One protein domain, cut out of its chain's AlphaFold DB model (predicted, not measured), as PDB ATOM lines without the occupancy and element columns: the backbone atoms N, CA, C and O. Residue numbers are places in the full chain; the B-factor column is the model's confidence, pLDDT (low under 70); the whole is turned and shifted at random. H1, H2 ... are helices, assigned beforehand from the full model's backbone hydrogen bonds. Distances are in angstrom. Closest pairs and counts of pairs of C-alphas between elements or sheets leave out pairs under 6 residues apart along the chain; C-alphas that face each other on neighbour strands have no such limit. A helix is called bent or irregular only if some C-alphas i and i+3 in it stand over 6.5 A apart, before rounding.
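What this domain is: This is residues 99 to 220 of the 222 residues of an uncharacterized protein of Candidatus Woykebacteria bacterium RIFCSPHIGHO2_02_FULL_43_16b (UniProt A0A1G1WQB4). Start from the longest helix, H4: it belongs to a ring of five helices, H4, H2, H1, H6 and H5, only thinly joined between H4 and H5, with short H3 in the middle, packed on H6. From H3 a 25-residue stretch, residues 144 to 168, loops out and returns to H4. The printed part has 122 residues with six named helices, H1 to H6 in order, and no named strand; it is all helix, its packing mostly crossed. It is compact, with a radius of gyration of the C-alphas of 13.0 A, and rounded, spanning 33 by 32 by 28 A.

Where its parts are: Find C-alpha 169 at (331.035, 322.305, 412.048); from there H4 runs 27.5 A to residue 187, with a kink of 28 degrees near residue 181. H2 is residues 113 to 127, 22.7 A; H1 is 99 to 109; H3 is 134 to 143; H5 is 192 to 199. H6, residues 203 to 220, runs 25.5 A to C-alpha 220 at (324.499, 304.478, 424.397). H2 and H4 are irregular: C-alphas 116 and 119 are 7.6 A apart, 183 and 186 7.2 A.

How they stand to each other: Residues 169 to 177 of H4 touch H2, closest at the C-alphas of Ala 124 and Tyr 174, 5.8 A. H1 and H2 form a hairpin, closest at Gln 104 and Ala 115, C-alphas 4.9 A apart. H3 touches H6 at a steep tilt of 62 degrees, with the C-alphas of Ala 137 and Lys 214 5.0 A apart. Every O i to N i+4 pair is within hydrogen-bond range in H1 and H3, against 7 of 11 in H2, 13 of 15 in H4, 2 of 4 in H5 and 11 of 14 in H6.

The domain as a whole: The C-alphas farthest apart, Arg 111 and Pro 186, are 36.2 A apart. The printed part has no cut; the link H3 to H4 is long. Look at residue 187 for the one pLDDT under 70.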
ATOM      1  N   GLU A  99     332.311 310.202 427.774       92.31
ATOM      2  CA  GLU A  99     331.214 310.856 427.066       92.31
ATOM      3  C   GLU A  99     331.579 311.278 425.644       92.31
ATOM      4  O   GLU A  99     330.750 311.200 424.732       92.31
ATOM      5  N   VAL A 100     332.828 311.697 425.428       95.38
ATOM      6  CA  VAL A 100     333.333 312.052 424.099       95.38
ATOM      7  C   VAL A 100     333.434 310.803 423.227       95.38
ATOM      8  O   VAL A 100     332.984 310.827 422.076       95.38
ATOM      9  N   LEU A 101     333.999 309.720 423.766       94.75
ATOM     10  CA  LEU A 101     334.199 308.460 423.045       94.75
ATOM     11  C   LEU A 101     332.867 307.780 422.711       94.75
ATOM     12  O   LEU A 101     332.661 307.322 421.581       94.75
ATOM     13  N   GLY A 102     331.936 307.767 423.661       96.00
ATOM     14  CA  GLY A 102     330.596 307.233 423.457       96.00
ATOM     15  C   GLY A 102     329.805 308.057 422.441       96.00
ATOM     16  O   GLY A 102     329.217 307.495 421.514       96.00
ATOM     17  N   LEU A 103     329.844 309.394 422.531       97.38
ATOM     18  CA  LEU A 103     329.192 310.259 421.542       97.38
ATOM     19  C   LEU A 103     329.784 310.060 420.140       97.38
ATOM     20  O   LEU A 103     329.036 309.979 419.164       97.38
ATOM     21  N   GLN A 104     331.112 309.960 420.028       97.81
ATOM     22  CA  GLN A 104     331.781 309.646 418.766       97.81
ATOM     23  C   GLN A 104     331.283 308.322 418.192       97.81
ATOM     24  O   GLN A 104     330.782 308.307 417.068       97.81
ATOM     25  N   SER A 105     331.328 307.248 418.979       97.56
ATOM     26  CA  SER A 105     330.877 305.915 418.564       97.56
ATOM     27  C   SER A 105     329.411 305.922 418.122       97.56
ATOM     28  O   SER A 105     329.048 305.350 417.089       97.56
ATOM     29  N   TYR A 106     328.554 306.642 418.853       97.94
ATOM     30  CA  TYR A 106     327.157 306.813 418.478       97.94
ATOM     31  C   TYR A 106     327.018 307.502 417.118       97.94
ATOM     32  O   TYR A 106     326.313 306.997 416.242       97.94
ATOM     33  N   LEU A 107     327.691 308.635 416.905       98.38
ATOM     34  CA  LEU A 107     327.627 309.394 415.653       98.38
ATOM     35  C   LEU A 107     328.198 308.599 414.467       98.38
ATOM     36  O   LEU A 107     327.612 308.615 413.380       98.38
ATOM     37  N   GLU A 108     329.274 307.841 414.677       98.38
ATOM     38  CA  GLU A 108     329.845 306.922 413.683       98.38
ATOM     39  C   GLU A 108     328.851 305.824 413.297       98.38
ATOM     40  O   GLU A 108     328.643 305.575 412.106       98.38
ATOM     41  N   SER A 109     328.136 305.245 414.271       97.69
ATOM     42  CA  SER A 109     327.079 304.255 414.005       97.69
ATOM     43  C   SER A 109     325.951 304.811 413.123       97.69
ATOM     44  O   SER A 109     325.290 304.069 412.393       97.69
ATOM     45  N   LYS A 110     325.738 306.134 413.153       97.88
ATOM     46  CA  LYS A 110     324.776 306.849 412.299       97.88
ATOM     47  C   LYS A 110     325.371 307.320 410.976       97.88
ATOM     48  O   LYS A 110     324.642 307.934 410.203       97.88
ATOM     49  N   ARG A 111     326.652 307.036 410.703       98.12
ATOM     50  CA  ARG A 111     327.420 307.541 409.548       98.12
ATOM     51  C   ARG A 111     327.432 309.070 409.481       98.12
ATOM     52  O   ARG A 111     327.387 309.665 408.406       98.12
ATOM     53  N   SER A 112     327.448 309.708 410.645       98.38
ATOM     54  CA  SER A 112     327.433 311.157 410.753       98.38
ATOM     55  C   SER A 112     328.806 311.749 410.419       98.38
ATOM     56  O   SER A 112     329.809 311.306 410.983       98.38
ATOM     57  N   PRO A 113     328.886 312.811 409.595       97.94
ATOM     58  CA  PRO A 113     330.128 313.564 409.439       97.94
ATOM     59  C   PRO A 113     330.538 314.320 410.716       97.94
ATOM     60  O   PRO A 113     331.690 314.733 410.826       97.94
ATOM     61  N   LEU A 114     329.627 314.480 411.685       98.44
ATOM     62  CA  LEU A 114     329.877 315.155 412.960       98.44
ATOM     63  C   LEU A 114     330.614 314.279 413.979       98.44
ATOM     64  O   LEU A 114     330.983 314.787 415.031       98.44
ATOM     65  N   ALA A 115     330.855 312.994 413.696       98.19
ATOM     66  CA  ALA A 115     331.610 312.110 414.588       98.19
ATOM     67  C   ALA A 115     332.986 312.684 414.975       98.19
ATOM     68  O   ALA A 115     333.415 312.584 416.119       98.19
ATOM     69  N   LYS A 116     333.646 313.376 414.039       97.06
ATOM     70  CA  LYS A 116     334.940 314.041 414.272       97.06
ATOM     71  C   LYS A 116     334.841 315.273 415.182       97.06
ATOM     72  O   LYS A 116     335.867 315.822 415.565       97.06
ATOM     73  N   ASN A 117     333.626 315.717 415.498       98.50
ATOM     74  CA  ASN A 117     333.330 316.899 416.300       98.50
ATOM     75  C   ASN A 117     332.779 316.542 417.695       98.50
ATOM     76  O   ASN A 117     332.284 317.427 418.388       98.50
ATOM     77  N   SER A 118     332.854 315.283 418.146       97.50
ATOM     78  CA  SER A 118     332.383 314.893 419.490       97.50
ATOM     79  C   SER A 118     333.080 315.662 420.612       97.50
ATOM     80  O   SER A 118     332.419 316.120 421.542       97.50
ATOM     81  N   VAL A 119     334.392 315.892 420.479       97.00
ATOM     82  CA  VAL A 119     335.152 316.759 421.394       97.00
ATOM     83  C   VAL A 119     334.604 318.189 421.361       97.00
ATOM     84  O   VAL A 119     334.418 318.795 422.409       97.00
ATOM     85  N   ASP A 120     334.290 318.731 420.177       98.38
ATOM     86  CA  ASP A 120     333.742 320.088 420.047       98.38
ATOM     87  C   ASP A 120     332.382 320.224 420.740       98.38
ATOM     88  O   ASP A 120     332.131 321.231 421.398       98.38
ATOM     89  N   PHE A 121     331.509 319.219 420.610       98.19
ATOM     90  CA  PHE A 121     330.225 319.194 421.311       98.19
ATOM     91  C   PHE A 121     330.408 319.194 422.824       98.19
ATOM     92  O   PHE A 121     329.772 319.999 423.499       98.19
ATOM     93  N   TYR A 122     331.283 318.327 423.339       96.25
ATOM     94  CA  TYR A 122     331.543 318.219 424.771       96.25
ATOM     95  C   TYR A 122     332.150 319.508 425.338       96.25
ATOM     96  O   TYR A 122     331.654 320.049 426.324       96.25
ATOM     97  N   LEU A 123     333.171 320.062 424.676       96.38
ATOM     98  CA  LEU A 123     333.822 321.295 425.116       96.38
ATOM     99  C   LEU A 123     332.886 322.504 425.043       96.38
ATOM    100  O   LEU A 123     332.854 323.302 425.975       96.38
ATOM    101  N   ALA A 124     332.090 322.639 423.977       97.12
ATOM    102  CA  ALA A 124     331.100 323.709 423.890       97.12
ATOM    103  C   ALA A 124     330.005 323.552 424.956       97.12
ATOM    104  O   ALA A 124     329.554 324.540 425.533       97.12
ATOM    105  N   ALA A 125     329.576 322.323 425.241       95.44
ATOM    106  CA  ALA A 125     328.607 322.052 426.294       95.44
ATOM    107  C   ALA A 125     329.136 322.461 427.675       95.44
ATOM    108  O   ALA A 125     328.439 323.169 428.399       95.44
ATOM    109  N   ALA A 126     330.385 322.108 427.990       94.69
ATOM    110  CA  ALA A 126     331.051 322.522 429.219       94.69
ATOM    111  C   ALA A 126     331.220 324.052 429.299       94.69
ATOM    112  O   ALA A 126     330.853 324.661 430.302       94.69
ATOM    113  N   GLU A 127     331.709 324.693 428.232       95.62
ATOM    114  CA  GLU A 127     331.939 326.146 428.189       95.62
ATOM    115  C   GLU A 127     330.645 326.951 428.369       95.62
ATOM    116  O   GLU A 127     330.626 327.993 429.029       95.62
ATOM    117  N   PHE A 128     329.546 326.468 427.790       94.19
ATOM    118  CA  PHE A 128     328.261 327.155 427.804       94.19
ATOM    119  C   PHE A 128     327.253 326.537 428.780       94.19
ATOM    120  O   PHE A 128     326.078 326.898 428.722       94.19
ATOM    121  N   ASP A 129     327.685 325.663 429.695       91.75
ATOM    122  CA  ASP A 129     326.832 325.040 430.721       91.75
ATOM    123  C   ASP A 129     325.488 324.571 430.111       91.75
ATOM    124  O   ASP A 129     324.386 325.023 430.447       91.75
ATOM    125  N   ILE A 130     325.633 323.748 429.067       92.81
ATOM    126  CA  ILE A 130     324.579 323.067 428.313       92.81
ATOM    127  C   ILE A 130     324.784 321.569 428.517       92.81
ATOM    128  O   ILE A 130     325.910 321.096 428.603       92.81
ATOM    129  N   ASP A 131     323.697 320.802 428.545       94.00
ATOM    130  CA  ASP A 131     323.795 319.345 428.541       94.00
ATOM    131  C   ASP A 131     324.550 318.835 427.285       94.00
ATOM    132  O   ASP A 131     324.166 319.196 426.162       94.00
ATOM    133  N   PRO A 132     325.579 317.977 427.440       94.25
ATOM    134  CA  PRO A 132     326.461 317.558 426.346       94.25
ATOM    135  C   PRO A 132     325.748 316.839 425.197       94.25
ATOM    136  O   PRO A 132     326.224 316.868 424.061       94.25
ATOM    137  N   TYR A 133     324.571 316.263 425.439       97.00
ATOM    138  CA  TYR A 133     323.803 315.529 424.435       97.00
ATOM    139  C   TYR A 133     322.716 316.372 423.762       97.00
ATOM    140  O   TYR A 133     322.113 315.934 422.778       97.00
ATOM    141  N   LEU A 134     322.467 317.600 424.234       97.12
ATOM    142  CA  LEU A 134     321.417 318.462 423.686       97.12
ATOM    143  C   LEU A 134     321.706 318.889 422.243       97.12
ATOM    144  O   LEU A 134     320.852 318.721 421.372       97.12
ATOM    145  N   LEU A 135     322.894 319.437 421.972       98.12
ATOM    146  CA  LEU A 135     323.258 319.864 420.617       98.12
ATOM    147  C   LEU A 135     323.380 318.687 419.637       98.12
ATOM    148  O   LEU A 135     322.808 318.791 418.545       98.12
ATOM    149  N   PRO A 136     324.015 317.553 419.997       98.31
ATOM    150  CA  PRO A 136     323.959 316.346 419.180       98.31
ATOM    151  C   PRO A 136     322.525 315.925 418.839       98.31
ATOM    152  O   PRO A 136     322.217 315.714 417.665       98.31
ATOM    153  N   ALA A 137     321.616 315.892 419.819       98.38
ATOM    154  CA  ALA A 137     320.218 315.538 419.583       98.38
ATOM    155  C   ALA A 137     319.507 316.527 418.643       98.38
ATOM    156  O   ALA A 137     318.810 316.098 417.724       98.38
ATOM    157  N   ILE A 138     319.712 317.839 418.810       97.31
ATOM    158  CA  ILE A 138     319.165 318.846 417.886       97.31
ATOM    159  C   ILE A 138     319.683 318.590 416.465       97.31
ATOM    160  O   ILE A 138     318.886 318.543 415.532       97.31
ATOM    161  N   SER A 139     320.984 318.335 416.288       98.44
ATOM    162  CA  SER A 139     321.542 318.034 414.962       98.44
ATOM    163  C   SER A 139     320.945 316.772 414.327       98.44
ATOM    164  O   SER A 139     320.715 316.718 413.117       98.44
ATOM    165  N   GLY A 140     320.639 315.761 415.143       98.06
ATOM    166  CA  GLY A 140     319.965 314.542 414.713       98.06
ATOM    167  C   GLY A 140     318.569 314.805 414.156       98.06
ATOM    168  O   GLY A 140     318.213 314.269 413.107       98.06
ATOM    169  N   ILE A 141     317.800 315.674 414.815       97.06
ATOM    170  CA  ILE A 141     316.451 316.049 414.371       97.06
ATOM    171  C   ILE A 141     316.478 316.949 413.131       97.06
ATOM    172  O   ILE A 141     315.650 316.769 412.241       97.06
ATOM    173  N   GLU A 142     317.414 317.892 413.063       96.19
ATOM    174  CA  GLU A 142     317.421 318.944 412.038       96.19
ATOM    175  C   GLU A 142     318.102 318.517 410.733       96.19
ATOM    176  O   GLU A 142     317.695 318.936 409.652       96.19
ATOM    177  N   SER A 143     319.128 317.667 410.811       97.12
ATOM    178  CA  SER A 143     319.945 317.303 409.646       97.12
ATOM    179  C   SER A 143     320.358 315.834 409.616       97.12
ATOM    180  O   SER A 143     321.272 315.469 408.875       97.12
ATOM    181  N   SER A 144     319.720 314.968 410.414       97.94
ATOM    182  CA  SER A 144     320.159 313.572 410.569       97.94
ATOM    183  C   SER A 144     321.643 313.493 410.945       97.94
ATOM    184  O   SER A 144     322.417 312.748 410.346       97.94
ATOM    185  N   PHE A 145     322.040 314.305 411.928       98.31
ATOM    186  CA  PHE A 145     323.419 314.436 412.398       98.31
ATOM    187  C   PHE A 145     324.366 314.940 411.299       98.31
ATOM    188  O   PHE A 145     325.438 314.384 411.086       98.31
ATOM    189  N   GLY A 146     323.971 315.971 410.556       97.56
ATOM    190  CA  GLY A 146     324.798 316.577 409.511       97.56
ATOM    191  C   GLY A 146     324.843 315.808 408.187       97.56
ATOM    192  O   GLY A 146     325.630 316.164 407.317       97.56
ATOM    193  N   GLN A 147     324.015 314.775 408.006       97.38
ATOM    194  CA  GLN A 147     323.920 314.039 406.738       97.38
ATOM    195  C   GLN A 147     323.088 314.785 405.688       97.38
ATOM    196  O   GLN A 147     323.375 314.715 404.496       97.38
ATOM    197  N   ALA A 148     322.060 315.510 406.124       96.19
ATOM    198  CA  ALA A 148     321.161 316.266 405.264       96.19
ATOM    199  C   ALA A 148     321.455 317.764 405.394       96.19
ATOM    200  O   ALA A 148     320.844 318.463 406.202       96.19
ATOM    201  N   LEU A 149     322.415 318.248 404.603       94.94
ATOM    202  CA  LEU A 149     322.854 319.644 404.600       94.94
ATOM    203  C   LEU A 149     322.771 320.254 403.206       94.94
ATOM    204  O   LEU A 149     322.941 319.571 402.197       94.94
ATOM    205  N   ILE A 150     322.608 321.576 403.164       94.50
ATOM    206  CA  ILE A 150     322.978 322.352 401.979       94.50
ATOM    207  C   ILE A 150     324.504 322.225 401.807       94.50
ATOM    208  O   ILE A 150     325.234 322.489 402.768       94.50
ATOM    209  N   PRO A 151     325.013 321.824 400.627       94.00
ATOM    210  CA  PRO A 151     326.448 321.671 400.411       94.00
ATOM    211  C   PRO A 151     327.233 322.935 400.784       94.00
ATOM    212  O   PRO A 151     326.873 324.043 400.388       94.00
ATOM    213  N   GLY A 152     328.299 322.765 401.571       94.12
ATOM    214  CA  GLY A 152     329.162 323.861 402.021       94.12
ATOM    215  C   GLY A 152     328.565 324.780 403.094       94.12
ATOM    216  O   GLY A 152     329.197 325.775 403.428       94.12
ATOM    217  N   SER A 153     327.377 324.489 403.641       97.06
ATOM    218  CA  SER A 153     326.792 325.325 404.703       97.06
ATOM    219  C   SER A 153     327.323 325.015 406.099       97.06
ATOM    220  O   SER A 153     327.266 325.879 406.969       97.06
ATOM    221  N   TYR A 154     327.774 323.780 406.342       98.19
ATOM    222  CA  TYR A 154     328.180 323.292 407.666       98.19
ATOM    223  C   TYR A 154     327.169 323.615 408.782       98.19
ATOM    224  O   TYR A 154     327.549 323.878 409.919       98.19
ATOM    225  N   ASN A 155     325.870 323.605 408.463       97.81
ATOM    226  CA  ASN A 155     324.797 324.004 409.375       97.81
ATOM    227  C   ASN A 155     323.940 322.803 409.813       97.81
ATOM    228  O   ASN A 155     322.851 322.592 409.272       97.81
ATOM    229  N   PRO A 156     324.392 322.012 410.802       98.06
ATOM    230  CA  PRO A 156     323.693 320.801 411.215       98.06
ATOM    231  C   PRO A 156     322.433 321.066 412.038       98.06
ATOM    232  O   PRO A 156     321.674 320.139 412.304       98.06
ATOM    233  N   PHE A 157     322.187 322.313 412.430       97.12
ATOM    234  CA  PHE A 157     321.081 322.674 413.309       97.12
ATOM    235  C   PHE A 157     319.891 323.273 412.555       97.12
ATOM    236  O   PHE A 157     318.890 323.596 413.180       97.12
ATOM    237  N   GLY A 158     319.992 323.493 411.239       92.06
ATOM    238  CA  GLY A 158     318.979 324.272 410.520       92.06
ATOM    239  C   GLY A 158     318.933 325.733 410.992       92.06
ATOM    240  O   GLY A 158     317.899 326.400 410.903       92.06
ATOM    241  N   TRP A 159     320.056 326.251 411.500       91.81
ATOM    242  CA  TRP A 159     320.145 327.581 412.093       91.81
ATOM    243  C   TRP A 159     319.726 328.668 411.099       91.81
ATOM    244  O   TRP A 159     320.053 328.587 409.910       91.81
ATOM    245  N   ASN A 160     318.984 329.671 411.584       88.19
ATOM    246  CA  ASN A 160     318.366 330.720 410.763       88.19
ATOM    247  C   ASN A 160     317.477 330.163 409.624       88.19
ATOM    248  O   ASN A 160     317.507 330.644 408.488       88.19
ATOM    249  N   GLY A 161     316.723 329.092 409.901       84.88
ATOM    250  CA  GLY A 161     315.898 328.409 408.899       84.88
ATOM    251  C   GLY A 161     316.724 327.738 407.796       84.88
ATOM    252  O   GLY A 161     316.300 327.715 406.644       84.88
ATOM    253  N   GLY A 162     317.928 327.271 408.135       85.56
ATOM    254  CA  GLY A 162     318.881 326.629 407.228       85.56
ATOM    255  C   GLY A 162     319.729 327.587 406.388       85.56
ATOM    256  O   GLY A 162     320.575 327.129 405.631       85.56
ATOM    257  N   LYS A 163     319.535 328.908 406.511       88.00
ATOM    258  CA  LYS A 163     320.207 329.912 405.664       88.00
ATOM    259  C   LYS A 163     321.616 330.274 406.117       88.00
ATOM    260  O   LYS A 163     322.351 330.899 405.359       88.00
ATOM    261  N   SER A 164     321.983 329.956 407.356       92.75
ATOM    262  CA  SER A 164     323.335 330.226 407.846       92.75
ATOM    263  C   SER A 164     324.339 329.282 407.196       92.75
ATOM    264  O   SER A 164     324.099 328.076 407.135       92.75
ATOM    265  N   HIS A 165     325.453 329.852 406.742       97.12
ATOM    266  CA  HIS A 165     326.638 329.135 406.294       97.12
ATOM    267  C   HIS A 165     327.757 329.409 407.293       97.12
ATOM    268  O   HIS A 165     328.081 330.566 407.552       97.12
ATOM    269  N   PHE A 166     328.306 328.343 407.853       97.75
ATOM    270  CA  PHE A 166     329.475 328.368 408.717       97.75
ATOM    271  C   PHE A 166     330.692 327.903 407.920       97.75
ATOM    272  O   PHE A 166     330.565 327.193 406.923       97.75
ATOM    273  N   SER A 167     331.881 328.266 408.377       97.88
ATOM    274  CA  SER A 167     333.154 327.850 407.782       97.88
ATOM    275  C   SER A 167     333.432 326.365 408.025       97.88
ATOM    276  O   SER A 167     334.108 325.721 407.228       97.88
ATOM    277  N   ASN A 168     332.943 325.822 409.148       98.25
ATOM    278  CA  ASN A 168     333.052 324.413 409.530       98.25
ATOM    279  C   ASN A 168     332.050 324.060 410.651       98.25
ATOM    280  O   ASN A 168     331.388 324.932 411.218       98.25
ATOM    281  N   PHE A 169     331.947 322.771 410.995       98.50
ATOM    282  CA  PHE A 169     331.035 322.305 412.048       98.50
ATOM    283  C   PHE A 169     331.378 322.830 413.441       98.50
ATOM    284  O   PHE A 169     330.462 323.116 414.209       98.50
ATOM    285  N   ARG A 170     332.665 323.013 413.764       98.50
ATOM    286  CA  ARG A 170     333.080 323.574 415.055       98.50
ATOM    287  C   ARG A 170     332.520 324.986 415.236       98.50
ATOM    288  O   ARG A 170     331.909 325.268 416.261       98.50
ATOM    289  N   GLU A 171     332.640 325.849 414.229       98.44
ATOM    290  CA  GLU A 171     332.057 327.196 414.270       98.44
ATOM    291  C   GLU A 171     330.540 327.149 414.503       98.44
ATOM    292  O   GLU A 171     330.022 327.883 415.350       98.44
ATOM    293  N   ALA A 172     329.830 326.255 413.807       98.38
ATOM    294  CA  ALA A 172     328.394 326.078 413.992       98.38
ATOM    295  C   ALA A 172     328.047 325.668 415.432       98.38
ATOM    296  O   ALA A 172     327.163 326.267 416.046       98.38
ATOM    297  N   ILE A 173     328.753 324.673 415.985       98.69
ATOM    298  CA  ILE A 173     328.537 324.149 417.343       98.69
ATOM    299  C   ILE A 173     328.690 325.270 418.374       98.69
ATOM    300  O   ILE A 173     327.761 325.528 419.139       98.69
ATOM    301  N   TYR A 174     329.813 325.990 418.347       98.44
ATOM    302  CA  TYR A 174     330.104 327.056 419.311       98.44
ATOM    303  C   TYR A 174     329.180 328.274 419.146       98.44
ATOM    304  O   TYR A 174     328.738 328.875 420.132       98.44
ATOM    305  N   THR A 175     328.827 328.633 417.909       97.56
ATOM    306  CA  THR A 175     327.893 329.738 417.647       97.56
ATOM    307  C   THR A 175     326.505 329.429 418.195       97.56
ATOM    308  O   THR A 175     325.896 330.268 418.868       97.56
ATOM    309  N   VAL A 176     326.002 328.219 417.951       96.50
ATOM    310  CA  VAL A 176     324.686 327.811 418.445       96.50
ATOM    311  C   VAL A 176     324.707 327.667 419.964       96.50
ATOM    312  O   VAL A 176     323.853 328.261 420.618       96.50
ATOM    313  N   ALA A 177     325.703 326.987 420.538       96.38
ATOM    314  CA  ALA A 177     325.851 326.828 421.986       96.38
ATOM    315  C   ALA A 177     325.829 328.181 422.721       96.38
ATOM    316  O   ALA A 177     324.974 328.429 423.575       96.38
ATOM    317  N   SER A 178     326.701 329.107 422.313       95.81
ATOM    318  CA  SER A 178     326.794 330.435 422.927       95.81
ATOM    319  C   SER A 178     325.508 331.252 422.773       95.81
ATOM    320  O   SER A 178     325.117 331.980 423.690       95.81
ATOM    321  N   THR A 179     324.807 331.122 421.643       93.38
ATOM    322  CA  THR A 179     323.539 331.826 421.423       93.38
ATOM    323  C   THR A 179     322.419 331.254 422.285       93.38
ATOM    324  O   THR A 179     321.651 332.019 422.874       93.38
ATOM    325  N   LEU A 180     322.335 329.925 422.410       92.25
ATOM    326  CA  LEU A 180     321.378 329.278 423.306       92.25
ATOM    327  C   LEU A 180     321.631 329.687 424.762       92.25
ATOM    328  O   LEU A 180     320.677 330.064 425.446       92.25
ATOM    329  N   ARG A 181     322.895 329.718 425.209       89.81
ATOM    330  CA  ARG A 181     323.269 330.254 426.529       89.81
ATOM    331  C   ARG A 181     322.725 331.659 426.717       89.81
ATOM    332  O   ARG A 181     321.890 331.889 427.585       89.81
ATOM    333  N   LYS A 182     323.146 332.594 425.869       90.56
ATOM    334  CA  LYS A 182     322.768 334.009 425.991       90.56
ATOM    335  C   LYS A 182     321.251 334.206 426.029       90.56
ATOM    336  O   LYS A 182     320.762 335.039 426.785       90.56
ATOM    337  N   LYS A 183     320.508 333.435 425.232       86.88
ATOM    338  CA  LYS A 183     319.061 333.602 425.087       86.88
ATOM    339  C   LYS A 183     318.247 332.952 426.207       86.88
ATOM    340  O   LYS A 183     317.225 333.511 426.594       86.88
ATOM    341  N   TYR A 184     318.652 331.782 426.699       83.50
ATOM    342  CA  TYR A 184     317.803 330.972 427.583       83.50
ATOM    343  C   TYR A 184     318.284 330.912 429.036       83.50
ATOM    344  O   TYR A 184     317.482 330.596 429.912       83.50
ATOM    345  N   VAL A 185     319.526 331.290 429.335       76.69
ATOM    346  CA  VAL A 185     320.071 331.266 430.708       76.69
ATOM    347  C   VAL A 185     319.382 332.191 431.693       76.69
ATOM    348  O   VAL A 185     319.201 331.760 432.830       76.69
ATOM    349  N   PRO A 186     318.900 333.395 431.318       71.00
ATOM    350  CA  PRO A 186     318.116 334.212 432.244       71.00
ATOM    351  C   PRO A 186     316.872 333.496 432.798       71.00
ATOM    352  O   PRO A 186     316.320 333.912 433.808       71.00
ATOM    353  N   SER A 187     316.435 332.405 432.157       61.41
ATOM    354  CA  SER A 187     315.311 331.578 432.604       61.41
ATOM    355  C   SER A 187     315.724 330.302 433.360       61.41
ATOM    356  O   SER A 187     314.864 329.471 433.657       61.41
ATOM    357  N   GLY A 188     317.019 330.089 433.636       72.88
ATOM    358  CA  GLY A 188     317.604 328.889 434.263       72.88
ATOM    359  C   GLY A 188     318.201 327.895 433.253       72.88
ATOM    360  O   GLY A 188     318.391 328.246 432.090       72.88
ATOM    361  N   ALA A 189     318.411 326.636 433.663       74.62
ATOM    362  CA  ALA A 189     319.044 325.586 432.847       74.62
ATOM    363  C   ALA A 189     318.452 325.458 431.429       74.62
ATOM    364  O   ALA A 189     317.233 325.541 431.241       74.62
ATOM    365  N   ILE A 190     319.317 325.274 430.433       84.38
ATOM    366  CA  ILE A 190     318.944 325.210 429.016       84.38
ATOM    367  C   ILE A 190     318.335 323.837 428.727       84.38
ATOM    368  O   ILE A 190     318.940 322.811 429.020       84.38
ATOM    369  N   SER A 191     317.133 323.807 428.147       86.25
ATOM    370  CA  SER A 191     316.419 322.561 427.860       86.25
ATOM    371  C   SER A 191     315.687 322.610 426.521       86.25
ATOM    372  O   SER A 191     315.389 323.688 425.992       86.25
ATOM    373  N   ALA A 192     315.353 321.432 425.986       87.50
ATOM    374  CA  ALA A 192     314.569 321.316 424.760       87.50
ATOM    375  C   ALA A 192     313.221 322.052 424.870       87.50
ATOM    376  O   ALA A 192     312.792 322.678 423.907       87.50
ATOM    377  N   GLU A 193     312.573 322.056 426.038       85.06
ATOM    378  CA  GLU A 193     311.305 322.754 426.271       85.06
ATOM    379  C   GLU A 193     311.416 324.265 426.091       85.06
ATOM    380  O   GLU A 193     310.538 324.889 425.484       85.06
ATOM    381  N   LYS A 194     312.493 324.857 426.614       85.25
ATOM    382  CA  LYS A 194     312.738 326.299 426.512       85.25
ATOM    383  C   LYS A 194     313.086 326.703 425.092       85.25
ATOM    384  O   LYS A 194     312.538 327.675 424.568       85.25
ATOM    385  N   ILE A 195     313.965 325.927 424.463       85.44
ATOM    386  CA  ILE A 195     314.403 326.168 423.093       85.44
ATOM    387  C   ILE A 195     313.214 326.009 422.147       85.44
ATOM    388  O   ILE A 195     312.883 326.937 421.409       85.44
ATOM    389  N   GLY A 196     312.513 324.877 422.223       81.25
ATOM    390  CA  GLY A 196     311.468 324.480 421.286       81.25
ATOM    391  C   GLY A 196     310.410 325.557 421.077       81.25
ATOM    392  O   GLY A 196     310.133 325.901 419.933       81.25
ATOM    393  N   ARG A 197     309.887 326.165 422.154       77.12
ATOM    394  CA  ARG A 197     308.811 327.180 422.087       77.12
ATOM    395  C   ARG A 197     309.132 328.404 421.228       77.12
ATOM    396  O   ARG A 197     308.213 329.072 420.769       77.12
ATOM    397  N   THR A 198     310.410 328.716 421.032       77.81
ATOM    398  CA  THR A 198     310.860 329.874 420.237       77.81
ATOM    399  C   THR A 198     311.662 329.478 419.002       77.81
ATOM    400  O   THR A 198     311.728 330.257 418.057       77.81
ATOM    401  N   TYR A 199     312.275 328.297 419.010       76.94
ATOM    402  CA  TYR A 199     313.122 327.789 417.937       76.94
ATOM    403  C   TYR A 199     312.324 327.062 416.849       76.94
ATOM    404  O   TYR A 199     312.586 327.245 415.664       76.94
ATOM    405  N   ALA A 200     311.322 326.268 417.238       78.38
ATOM    406  CA  ALA A 200     310.608 325.377 416.333       78.38
ATOM    407  C   ALA A 200     309.149 325.817 416.144       78.38
ATOM    408  O   ALA A 200     308.360 325.861 417.088       78.38
ATOM    409  N   SER A 201     308.731 326.037 414.893       74.00
ATOM    410  CA  SER A 201     307.326 326.340 414.567       74.00
ATOM    411  C   SER A 201     306.359 325.209 414.943       74.00
ATOM    412  O   SER A 201     305.167 325.441 415.125       74.00
ATOM    413  N   SER A 202     306.870 323.982 415.061       82.94
ATOM    414  CA  SER A 202     306.137 322.786 415.494       82.94
ATOM    415  C   SER A 202     306.702 322.235 416.805       82.94
ATOM    416  O   SER A 202     306.919 321.033 416.957       82.94
ATOM    417  N   TRP A 203     306.935 323.124 417.772       84.19
ATOM    418  CA  TRP A 203     307.498 322.790 419.080       84.19
ATOM    419  C   TRP A 203     306.829 321.619 419.827       84.19
ATOM    420  O   TRP A 203     307.580 320.859 420.439       84.19
ATOM    421  N   PRO A 204     305.495 321.371 419.760       89.44
ATOM    422  CA  PRO A 204     304.891 320.264 420.506       89.44
ATOM    423  C   PRO A 204     305.386 318.882 420.064       89.44
ATOM    424  O   PRO A 204     305.381 317.948 420.857       89.44
ATOM    425  N   THR A 205     305.821 318.739 418.808       91.38
ATOM    426  CA  THR A 205     306.376 317.481 418.286       91.38
ATOM    427  C   THR A 205     307.899 317.480 418.271       91.38
ATOM    428  O   THR A 205     308.509 316.419 418.367       91.38
ATOM    429  N   TRP A 206     308.523 318.652 418.161       92.38
ATOM    430  CA  TRP A 206     309.976 318.792 418.156       92.38
ATOM    431  C   TRP A 206     310.596 318.475 419.521       92.38
ATOM    432  O   TRP A 206     311.533 317.685 419.594       92.38
ATOM    433  N   ILE A 207     310.031 319.020 420.605       94.25
ATOM    434  CA  ILE A 207     310.533 318.821 421.975       94.25
ATOM    435  C   ILE A 207     310.669 317.333 422.327       94.25
ATOM    436  O   ILE A 207     311.787 316.913 422.631       94.25
ATOM    437  N   PRO A 208     309.606 316.502 422.246       95.75
ATOM    438  CA  PRO A 208     309.719 315.098 422.634       95.75
ATOM    439  C   PRO A 208     310.696 314.324 421.744       95.75
ATOM    440  O   PRO A 208     311.365 313.414 422.223       95.75
ATOM    441  N   LYS A 209     310.842 314.695 420.464       96.31
ATOM    442  CA  LYS A 209     311.831 314.071 419.573       96.31
ATOM    443  C   LYS A 209     313.261 314.348 420.026       96.31
ATOM    444  O   LYS A 209     314.045 313.409 420.118       96.31
ATOM    445  N   VAL A 210     313.583 315.604 420.341       96.81
ATOM    446  CA  VAL A 210     314.910 315.977 420.850       96.81
ATOM    447  C   VAL A 210     315.184 315.284 422.179       96.81
ATOM    448  O   VAL A 210     316.253 314.717 422.352       96.81
ATOM    449  N   GLN A 211     314.214 315.258 423.096       96.94
ATOM    450  CA  GLN A 211     314.381 314.594 424.391       96.94
ATOM    451  C   GLN A 211     314.599 313.088 424.264       96.94
ATOM    452  O   GLN A 211     315.486 312.541 424.914       96.94
ATOM    453  N   ASN A 212     313.811 312.414 423.425       97.50
ATOM    454  CA  ASN A 212     313.961 310.980 423.197       97.50
ATOM    455  C   ASN A 212     315.304 310.666 422.541       97.50
ATOM    456  O   ASN A 212     315.960 309.702 422.927       97.50
ATOM    457  N   LEU A 213     315.734 311.492 421.584       97.81
ATOM    458  CA  LEU A 213     317.011 311.292 420.917       97.81
ATOM    459  C   LEU A 213     318.192 311.560 421.849       97.81
ATOM    460  O   LEU A 213     319.122 310.767 421.878       97.81
ATOM    461  N   LYS A 214     318.120 312.619 422.659       97.06
ATOM    462  CA  LYS A 214     319.094 312.910 423.713       97.06
ATOM    463  C   LYS A 214     319.258 311.716 424.654       97.06
ATOM    464  O   LYS A 214     320.375 311.255 424.838       97.06
ATOM    465  N   LYS A 215     318.150 311.180 425.181       97.00
ATOM    466  CA  LYS A 215     318.169 309.985 426.040       97.00
ATOM    467  C   LYS A 215     318.782 308.780 425.329       97.00
ATOM    468  O   LYS A 215     319.561 308.062 425.928       97.00
ATOM    469  N   ALA A 216     318.456 308.569 424.054       96.25
ATOM    470  CA  ALA A 216     319.017 307.466 423.277       96.25
ATOM    471  C   ALA A 216     320.533 307.595 423.052       96.25
ATOM    472  O   ALA A 216     321.209 306.575 422.978       96.25
ATOM    473  N   ILE A 217     321.055 308.820 422.924       96.69
ATOM    474  CA  ILE A 217     322.500 309.077 422.873       96.69
ATOM    475  C   ILE A 217     323.104 308.783 424.246       96.69
ATOM    476  O   ILE A 217     323.990 307.950 424.353       96.69
ATOM    477  N   GLU A 218     322.571 309.399 425.297       95.38
ATOM    478  CA  GLU A 218     323.042 309.251 426.677       95.38
ATOM    479  C   GLU A 218     323.088 307.780 427.133       95.38
ATOM    480  O   GLU A 218     324.095 307.325 427.661       95.38
ATOM    481  N   SER A 219     322.053 306.989 426.836       94.94
ATOM    482  CA  SER A 219     322.008 305.548 427.144       94.94
ATOM    483  C   SER A 219     322.892 304.665 426.257       94.94
ATOM    484  O   SER A 219     322.919 303.461 426.464       94.94
ATOM    485  N   SER A 220     323.529 305.214 425.222       89.50
ATOM    486  CA  SER A 220     324.499 304.478 424.397       89.50
ATOM    487  C   SER A 220     325.949 304.736 424.800       89.50
ATOM    488  O   SER A 220     326.842 304.061 424.295       89.50
TER     489      SER A 220